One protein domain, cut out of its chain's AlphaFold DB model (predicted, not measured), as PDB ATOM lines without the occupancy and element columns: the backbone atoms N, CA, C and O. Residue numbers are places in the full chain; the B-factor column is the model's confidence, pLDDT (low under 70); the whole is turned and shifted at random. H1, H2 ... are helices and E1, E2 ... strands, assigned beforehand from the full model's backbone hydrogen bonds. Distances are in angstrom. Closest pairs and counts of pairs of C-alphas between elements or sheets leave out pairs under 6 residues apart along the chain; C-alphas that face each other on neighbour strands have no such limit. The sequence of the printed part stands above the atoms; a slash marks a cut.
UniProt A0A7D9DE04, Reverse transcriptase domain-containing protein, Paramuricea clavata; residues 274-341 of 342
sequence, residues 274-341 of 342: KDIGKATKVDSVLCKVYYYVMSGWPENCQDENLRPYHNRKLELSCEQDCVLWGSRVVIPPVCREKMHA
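Overview. This is residues 274 to 341 of the 342 residues of the protein "Reverse transcriptase domain-containing protein" of Paramuricea clavata (UniProt A0A7D9DE04). Two helices, H1 and H2, meet in a right-angled corner, and a small strand hairpin, E1 and E2, packs on H2 with both strands and on H1 through E2. The long loop of residues 296 to 306, with short H3 after it, lies toward one end of the elongated outline, and H4 lies toward the other. The 68 printed residues run H1, H2, H3, E1, E2, H4, a mixed class of helices and strands with one antiparallel sheet, E1 - E2. The whole is compact, with a radius of gyration of the C-alphas of 11.7 A and spans of 38 by 22 by 19 A.

Arrangement. Start with H1, residues 274 to 282, and H2, residues 286 to 295: they touch only at the corner, about perpendicular at 86 degrees, closest at C-alphas 281 and 287, 4.8 A. Next find H3, residues 307 to 310, close to H2 but not clearly touching, with C-alphas 289 and 309 closest at 7.2 A. E1, residues 316 to 319, and E2, residues 322 to 325, form an antiparallel hairpin; look for N 317 and O 324 at 3.0 A, within hydrogen-bond range. The closest C-alphas of H2 and E2 are 290 and 323, 6.0 A; those of H1 and E2 are 277 and 322, 4.6 A. H4, residues 333 to 339, only just touches H1, with 3 pairs of C-alphas within 8 A, the closest 276 and 335 at 7.0 A; they run opposite ways at a shallow tilt of 27 degrees. Every O i to N i+4 pair is within hydrogen-bond range in H1 and H2, but 1 of 3 in H4, where 3 of 4 O i to N i+3 pairs are; H3 is too short for an i+4 pair.

Along the chain. Find C-alpha 274 at (154.866, 208.178, 169.861); from there H1 runs 13.0 A. H2 runs 13.8 A, H3 4.9 A, E1 10.4 A and E2 10.0 A. H4 runs 10.3 A to C-alpha 339 at (169.899, 205.969, 169.329).

Size, cuts and confidence. Look to Glu 299 and Ala 341 for the two C-alphas farthest apart, 39.3 A. The printed part has no cut, and the link from H2 to H3 is long, with 11 residues. In this model pLDDT is under 70 at residue 327 and residues 338 to 341.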
ATOM      1  N   LYS A 274     155.870 209.244 169.778       80.00
ATOM      2  CA  LYS A 274     154.866 208.178 169.861       80.00
ATOM      3  C   LYS A 274     155.479 206.807 170.171       80.00
ATOM      4  O   LYS A 274     154.858 206.002 170.866       80.00
ATOM      5  N   ASP A 275     156.683 206.533 169.675       80.81
ATOM      6  CA  ASP A 275     157.395 205.280 169.939       80.81
ATOM      7  C   ASP A 275     157.989 205.265 171.350       80.81
ATOM      8  O   ASP A 275     157.902 204.250 172.048       80.81
ATOM      9  N   ILE A 276     158.497 206.412 171.812       82.62
ATOM     10  CA  ILE A 276     158.963 206.589 173.193       82.62
ATOM     11  C   ILE A 276     157.804 206.422 174.178       82.62
ATOM     12  O   ILE A 276     157.954 205.710 175.174       82.62
ATOM     13  N   GLY A 277     156.636 207.000 173.893       82.31
ATOM     14  CA  GLY A 277     155.461 206.872 174.754       82.31
ATOM     15  C   GLY A 277     154.979 205.423 174.889       82.31
ATOM     16  O   GLY A 277     154.662 204.960 175.985       82.31
ATOM     17  N   LYS A 278     155.010 204.644 173.797       84.69
ATOM     18  CA  LYS A 278     154.717 203.199 173.848       84.69
ATOM     19  C   LYS A 278     155.733 202.439 174.698       84.69
ATOM     20  O   LYS A 278     155.334 201.646 175.545       84.69
ATOM     21  N   ALA A 279     157.027 202.687 174.497       83.44
ATOM     22  CA  ALA A 279     158.084 202.025 175.259       83.44
ATOM     23  C   ALA A 279     158.043 202.392 176.754       83.44
ATOM     24  O   ALA A 279     158.287 201.540 177.603       83.44
ATOM     25  N   THR A 280     157.650 203.624 177.079       85.69
ATOM     26  CA  THR A 280     157.479 204.115 178.456       85.69
ATOM     27  C   THR A 280     156.400 203.340 179.215       85.69
ATOM     28  O   THR A 280     156.586 203.028 180.387       85.69
ATOM     29  N   LYS A 281     155.298 202.966 178.550       83.75
ATOM     30  CA  LYS A 281     154.224 202.152 179.155       83.75
ATOM     31  C   LYS A 281     154.621 200.694 179.387       83.75
ATOM     32  O   LYS A 281     154.058 200.044 180.260       83.75
ATOM     33  N   VAL A 282     155.552 200.174 178.592       84.94
ATOM     34  CA  VAL A 282     156.039 198.790 178.707       84.94
ATOM     35  C   VAL A 282     157.140 198.675 179.766       84.94
ATOM     36  O   VAL A 282     157.278 197.633 180.404       84.94
ATOM     37  N   ASP A 283     157.915 199.738 179.976       88.19
ATOM     38  CA  ASP A 283     159.010 199.752 180.940       88.19
ATOM     39  C   ASP A 283     158.510 199.687 182.395       88.19
ATOM     40  O   ASP A 283     157.700 200.499 182.848       88.19
ATOM     41  N   SER A 284     159.036 198.722 183.153       84.38
ATOM     42  CA  SER A 284     158.600 198.440 184.528       84.38
ATOM     43  C   SER A 284     158.871 199.570 185.535       84.38
ATOM     44  O   SER A 284     158.197 199.640 186.568       84.38
ATOM     45  N   VAL A 285     159.830 200.456 185.246       87.56
ATOM     46  CA  VAL A 285     160.215 201.587 186.099       87.56
ATOM     47  C   VAL A 285     159.529 202.856 185.606       87.56
ATOM     48  O   VAL A 285     158.818 203.504 186.373       87.56
ATOM     49  N   LEU A 286     159.672 203.197 184.323       87.06
ATOM     50  CA  LEU A 286     159.125 204.431 183.761       87.06
ATOM     51  C   LEU A 286     157.599 204.441 183.715       87.06
ATOM     52  O   LEU A 286     157.022 205.507 183.900       87.06
ATOM     53  N   CYS A 287     156.930 203.293 183.580       87.56
ATOM     54  CA  CYS A 287     155.472 203.238 183.703       87.56
ATOM     55  C   CYS A 287     155.012 203.645 185.114       87.56
ATOM     56  O   CYS A 287     154.008 204.344 185.266       87.56
ATOM     57  N   LYS A 288     155.755 203.248 186.158       87.94
ATOM     58  CA  LYS A 288     155.471 203.661 187.541       87.94
ATOM     59  C   LYS A 288     155.783 205.141 187.745       87.94
ATOM     60  O   LYS A 288     154.982 205.843 188.349       87.94
ATOM     61  N   VAL A 289     156.905 205.629 187.205       86.31
ATOM     62  CA  VAL A 289     157.259 207.060 187.241       86.31
ATOM     63  C   VAL A 289     156.181 207.900 186.557       86.31
ATOM     64  O   VAL A 289     155.694 208.847 187.162       86.31
ATOM     65  N   TYR A 290     155.751 207.525 185.351       86.75
ATOM     66  CA  TYR A 290     154.656 208.170 184.624       86.75
ATOM     67  C   TYR A 290     153.377 208.212 185.470       86.75
ATOM     68  O   TYR A 290     152.767 209.266 185.641       86.75
ATOM     69  N   TYR A 291     153.009 207.082 186.080       85.56
ATOM     70  CA  TYR A 291     151.847 207.013 186.959       85.56
ATOM     71  C   TYR A 291     151.964 207.947 188.175       85.56
ATOM     72  O   TYR A 291     150.997 208.639 188.500       85.56
ATOM     73  N   TYR A 292     153.133 208.016 188.822       85.62
ATOM     74  CA  TYR A 292     153.367 208.884 189.983       85.62
ATOM     75  C   TYR A 292     153.465 210.369 189.630       85.62
ATOM     76  O   TYR A 292     153.063 211.207 190.433       85.62
ATOM     77  N   VAL A 293     153.937 210.719 188.434       83.44
ATOM     78  CA  VAL A 293     153.888 212.106 187.950       83.44
ATOM     79  C   VAL A 293     152.434 212.538 187.730       83.44
ATOM     80  O   VAL A 293     152.052 213.624 188.157       83.44
ATOM     81  N   MET A 294     151.594 211.669 187.161       76.44
ATOM     82  CA  MET A 294     150.183 211.976 186.895       76.44
ATOM     83  C   MET A 294     149.290 211.938 188.147       76.44
ATOM     84  O   MET A 294     148.338 212.712 188.249       76.44
ATOM     85  N   SER A 295     149.572 211.034 189.087       80.12
ATOM     86  CA  SER A 295     148.690 210.735 190.231       80.12
ATOM     87  C   SER A 295     149.238 211.215 191.581       80.12
ATOM     88  O   SER A 295     148.524 211.164 192.581       80.12
ATOM     89  N   GLY A 296     150.485 211.692 191.619       77.75
ATOM     90  CA  GLY A 296     151.197 212.081 192.833       77.75
ATOM     91  C   GLY A 296     152.183 211.014 193.326       77.75
ATOM     92  O   GLY A 296     151.963 209.808 193.198       77.75
ATOM     93  N   TRP A 297     153.294 211.477 193.907       83.62
ATOM     94  CA  TRP A 297     154.365 210.623 194.426       83.62
ATOM     95  C   TRP A 297     154.109 210.180 195.875       83.62
ATOM     96  O   TRP A 297     153.650 210.994 196.679       83.62
ATOM     97  N   PRO A 298     154.485 208.944 196.257       80.56
ATOM     98  CA  PRO A 298     154.439 208.503 197.650       80.56
ATOM     99  C   PRO A 298     155.439 209.276 198.529       80.56
ATOM    100  O   PRO A 298     156.514 209.680 198.070       80.56
ATOM    101  N   GLU A 299     155.107 209.457 199.813       74.31
ATOM    102  CA  GLU A 299     155.965 210.176 200.772       74.31
ATOM    103  C   GLU A 299     157.314 209.473 200.971       74.31
ATOM    104  O   GLU A 299     158.356 210.123 200.908       74.31
ATOM    105  N   ASN A 300     157.300 208.140 201.087       73.88
ATOM    106  CA  ASN A 300     158.493 207.308 201.220       73.88
ATOM    107  C   ASN A 300     158.622 206.348 200.032       73.88
ATOM    108  O   ASN A 300     157.825 205.423 199.880       73.88
ATOM    109  N   CYS A 301     159.645 206.553 199.201       73.88
ATOM    110  CA  CYS A 301     159.991 205.647 198.109       73.88
ATOM    111  C   CYS A 301     161.091 204.681 198.574       73.88
ATOM    112  O   CYS A 301     162.234 205.094 198.760       73.88
ATOM    113  N   GLN A 302     160.739 203.411 198.800       71.88
ATOM    114  CA  GLN A 302     161.686 202.370 199.229       71.88
ATOM    115  C   GLN A 302     162.392 201.668 198.055       71.88
ATOM    116  O   GLN A 302     163.398 200.998 198.264       71.88
ATOM    117  N   ASP A 303     161.882 201.820 196.830       80.50
ATOM    118  CA  ASP A 303     162.440 201.188 195.632       80.50
ATOM    119  C   ASP A 303     163.676 201.963 195.140       80.50
ATOM    120  O   ASP A 303     163.587 203.136 194.757       80.50
ATOM    121  N   GLU A 304     164.840 201.307 195.149       78.88
ATOM    122  CA  GLU A 304     166.115 201.914 194.749       78.88
ATOM    123  C   GLU A 304     166.110 202.400 193.296       78.88
ATOM    124  O   GLU A 304     166.723 203.426 192.997       78.88
ATOM    125  N   ASN A 305     165.354 201.743 192.407       82.00
ATOM    126  CA  ASN A 305     165.279 202.123 190.994       82.00
ATOM    127  C   ASN A 305     164.438 203.387 190.766       82.00
ATOM    128  O   ASN A 305     164.643 204.113 189.792       82.00
ATOM    129  N   LEU A 306     163.500 203.682 191.672       83.94
ATOM    130  CA  LEU A 306     162.643 204.869 191.610       83.94
ATOM    131  C   LEU A 306     163.225 206.058 192.378       83.94
ATOM    132  O   LEU A 306     162.804 207.195 192.163       83.94
ATOM    133  N   ARG A 307     164.210 205.828 193.250       83.31
ATOM    134  CA  ARG A 307     164.851 206.858 194.078       83.31
ATOM    135  C   ARG A 307     165.465 208.025 193.280       83.31
ATOM    136  O   ARG A 307     165.262 209.167 193.696       83.31
ATOM    137  N   PRO A 308     166.142 207.817 192.129       83.38
ATOM    138  CA  PRO A 308     166.657 208.923 191.314       83.38
ATOM    139  C   PRO A 308     165.548 209.837 190.782       83.38
ATOM    140  O   PRO A 308     165.730 211.051 190.703       83.38
ATOM    141  N   TYR A 309     164.392 209.255 190.454       84.69
ATOM    142  CA  TYR A 309     163.226 209.978 189.956       84.69
ATOM    143  C   TYR A 309     162.461 210.662 191.095       84.69
ATOM    144  O   TYR A 309     162.081 211.820 190.966       84.69
ATOM    145  N   HIS A 310     162.320 210.001 192.248       82.81
ATOM    146  CA  HIS A 310     161.675 210.571 193.437       82.81
ATOM    147  C   HIS A 310     162.427 211.792 193.978       82.81
ATOM    148  O   HIS A 310     161.802 212.805 194.286       82.81
ATOM    149  N   ASN A 311     163.764 211.755 194.002       83.50
ATOM    150  CA  ASN A 311     164.588 212.903 194.399       83.50
ATOM    151  C   ASN A 311     164.399 214.120 193.477       83.50
ATOM    152  O   ASN A 311     164.617 215.252 193.899       83.50
ATOM    153  N   ARG A 312     163.982 213.888 192.227       80.69
ATOM    154  CA  ARG A 312     163.738 214.914 191.202       80.69
ATOM    155  C   ARG A 312     162.258 215.045 190.853       80.69
ATOM    156  O   ARG A 312     161.916 215.576 189.803       80.69
ATOM    157  N   LYS A 313     161.361 214.595 191.736       80.62
ATOM    158  CA  LYS A 313     159.914 214.526 191.477       80.62
ATOM    159  C   LYS A 313     159.269 215.855 191.075       80.62
ATOM    160  O   LYS A 313     158.252 215.836 190.401       80.62
ATOM    161  N   LEU A 314     159.850 216.985 191.486       74.25
ATOM    162  CA  LEU A 314     159.372 218.332 191.142       74.25
ATOM    163  C   LEU A 314     159.822 218.808 189.750       74.25
ATOM    164  O   LEU A 314     159.310 219.805 189.253       74.25
ATOM    165  N   GLU A 315     160.785 218.118 189.137       78.19
ATOM    166  CA  GLU A 315     161.346 218.428 187.815       78.19
ATOM    167  C   GLU A 315     160.871 217.446 186.732       78.19
ATOM    168  O   GLU A 315     161.224 217.596 185.559       78.19
ATOM    169  N   LEU A 316     160.114 216.419 187.130       83.00
ATOM    170  CA  LEU A 316     159.576 215.397 186.242       83.00
ATOM    171  C   LEU A 316     158.168 215.761 185.780       83.00
ATOM    172  O   LEU A 316     157.354 216.270 186.543       83.00
ATOM    173  N   SER A 317     157.914 215.466 184.516       78.56
ATOM    174  CA  SER A 317     156.807 215.985 183.721       78.56
ATOM    175  C   SER A 317     156.328 214.892 182.757       78.56
ATOM    176  O   SER A 317     157.062 213.931 182.508       78.56
ATOM    177  N   CYS A 318     155.090 214.959 182.263       79.50
ATOM    178  CA  CYS A 318     154.561 213.974 181.312       79.50
ATOM    179  C   CYS A 318     153.841 214.656 180.146       79.50
ATOM    180  O   CYS A 318     152.860 215.367 180.348       79.50
ATOM    181  N   GLU A 319     154.278 214.376 178.918       71.88
ATOM    182  CA  GLU A 319     153.672 214.907 177.693       71.88
ATOM    183  C   GLU A 319     153.650 213.822 176.611       71.88
ATOM    184  O   GLU A 319     154.624 213.096 176.436       71.88
ATOM    185  N   GLN A 320     152.526 213.675 175.896       76.38
ATOM    186  CA  GLN A 320     152.351 212.662 174.838       76.38
ATOM    187  C   GLN A 320     152.785 211.239 175.253       76.38
ATOM    188  O   GLN A 320     153.467 210.538 174.509       76.38
ATOM    189  N   ASP A 321     152.399 210.811 176.459       80.12
ATOM    190  CA  ASP A 321     152.780 209.519 177.054       80.12
ATOM    191  C   ASP A 321     154.289 209.318 177.315       80.12
ATOM    192  O   ASP A 321     154.707 208.220 177.682       80.12
ATOM    193  N   CYS A 322     155.109 210.361 177.179       82.31
ATOM    194  CA  CYS A 322     156.535 210.347 177.494       82.31
ATOM    195  C   CYS A 322     156.798 210.975 178.865       82.31
ATOM    196  O   CYS A 322     156.179 211.977 179.222       82.31
ATOM    197  N   VAL A 323     157.761 210.426 179.611       84.12
ATOM    198  CA  VAL A 323     158.285 211.071 180.824       84.12
ATOM    199  C   VAL A 323     159.367 212.069 180.421       84.12
ATOM    200  O   VAL A 323     160.289 211.734 179.680       84.12
ATOM    201  N   LEU A 324     159.268 213.290 180.927       81.62
ATOM    202  CA  LEU A 324     160.193 214.392 180.699       81.62
ATOM    203  C   LEU A 324     160.921 214.736 181.998       81.62
ATOM    204  O   LEU A 324     160.362 214.636 183.090       81.62
ATOM    205  N   TRP A 325     162.166 215.177 181.870       77.94
ATOM    206  CA  TRP A 325     162.930 215.823 182.927       77.94
ATOM    207  C   TRP A 325     163.306 217.231 182.456       77.94
ATOM    208  O   TRP A 325     164.166 217.404 181.584       77.94
ATOM    209  N   GLY A 326     162.609 218.244 182.978       72.38
ATOM    210  CA  GLY A 326     162.630 219.592 182.407       72.38
ATOM    211  C   GLY A 326     162.148 219.582 180.951       72.38
ATOM    212  O   GLY A 326     161.023 219.186 180.677       72.38
ATOM    213  N   SER A 327     163.011 219.985 180.013       66.62
ATOM    214  CA  SER A 327     162.738 219.970 178.564       66.62
ATOM    215  C   SER A 327     163.267 218.728 177.831       66.62
ATOM    216  O   SER A 327     163.248 218.680 176.603       66.62
ATOM    217  N   ARG A 328     163.797 217.731 178.553       73.62
ATOM    218  CA  ARG A 328     164.442 216.548 177.961       73.62
ATOM    219  C   ARG A 328     163.576 215.312 178.143       73.62
ATOM    220  O   ARG A 328     163.141 215.024 179.253       73.62
ATOM    221  N   VAL A 329     163.392 214.537 177.081       81.69
ATOM    222  CA  VAL A 329     162.677 213.257 177.150       81.69
ATOM    223  C   VAL A 329     163.535 212.221 177.876       81.69
ATOM    224  O   VAL A 329     164.706 212.021 177.551       81.69
ATOM    225  N   VAL A 330     162.956 211.548 178.870       83.44
ATOM    226  CA  VAL A 330     163.577 210.410 179.549       83.44
ATOM    227  C   VAL A 330     163.396 209.181 178.672       83.44
ATOM    228  O   VAL A 330     162.301 208.647 178.528       83.44
ATOM    229  N   ILE A 331     164.497 208.727 178.084       83.12
ATOM    230  CA  ILE A 331     164.471 207.679 177.064       83.12
ATOM    231  C   ILE A 331     164.490 206.298 177.737       83.12
ATOM    232  O   ILE A 331     165.447 206.009 178.480       83.12
ATOM    233  N   PRO A 332     163.476 205.439 177.489       84.81
ATOM    234  CA  PRO A 332     163.452 204.065 177.978       84.81
ATOM    235  C   PRO A 332     164.676 203.279 177.502       84.81
ATOM    236  O   PRO A 332     165.126 203.511 176.377       84.81
ATOM    237  N   PRO A 333     165.207 202.332 178.297       83.38
ATOM    238  CA  PRO A 333     166.398 201.559 177.937       83.38
ATOM    239  C   PRO A 333     166.327 200.934 176.535       83.38
ATOM    240  O   PRO A 333     167.271 201.061 175.764       83.38
ATOM    241  N   VAL A 334     165.165 200.383 176.161       80.38
ATOM    242  CA  VAL A 334     164.901 199.759 174.847       80.38
ATOM    243  C   VAL A 334     165.066 200.737 173.674       80.38
ATOM    244  O   VAL A 334     165.432 200.342 172.570       80.38
ATOM    245  N   CYS A 335     164.813 202.028 173.894       78.00
ATOM    246  CA  CYS A 335     164.966 203.055 172.864       78.00
ATOM    247  C   CYS A 335     166.396 203.611 172.791       78.00
ATOM    248  O   CYS A 335     166.755 204.193 171.771       78.00
ATOM    249  N   ARG A 336     167.233 203.419 173.823       80.19
ATOM    250  CA  ARG A 336     168.624 203.913 173.832       80.19
ATOM    251  C   ARG A 336     169.497 203.169 172.828       80.19
ATOM    252  O   ARG A 336     170.295 203.799 172.146       80.19
ATOM    253  N   GLU A 337     169.301 201.860 172.678       71.06
ATOM    254  CA  GLU A 337     170.043 201.049 171.700       71.06
ATOM    255  C   GLU A 337     169.834 201.548 170.265       71.06
ATOM    256  O   GLU A 337     170.780 201.631 169.487       71.06
ATOM    257  N   LYS A 338     168.611 201.981 169.939       68.31
ATOM    258  CA  LYS A 338     168.268 202.547 168.628       68.31
ATOM    259  C   LYS A 338     168.860 203.938 168.383       68.31
ATOM    260  O   LYS A 338     168.973 204.338 167.232       68.31
ATOM    261  N   MET A 339     169.241 204.661 169.436       64.00
ATOM    262  CA  MET A 339     169.899 205.969 169.329       64.00
ATOM    263  C   MET A 339     171.420 205.874 169.241       64.00
ATOM    264  O   MET A 339     172.045 206.770 168.692       64.00
ATOM    265  N   HIS A 340     172.018 204.808 169.780       59.31
ATOM    266  CA  HIS A 340     173.462 204.557 169.704       59.31
ATOM    267  C   HIS A 340     173.897 203.855 168.407       59.31
ATOM    268  O   HIS A 340     175.088 203.647 168.204       59.31
ATOM    269  N   ALA A 341     172.950 203.479 167.543       55.16
ATOM    270  CA  ALA A 341     173.206 202.828 166.258       55.16
ATOM    271  C   ALA A 341     173.492 203.816 165.099       55.16
ATOM    272  O   ALA A 341     173.391 203.420 163.936       55.16
TER     273      ALA A 341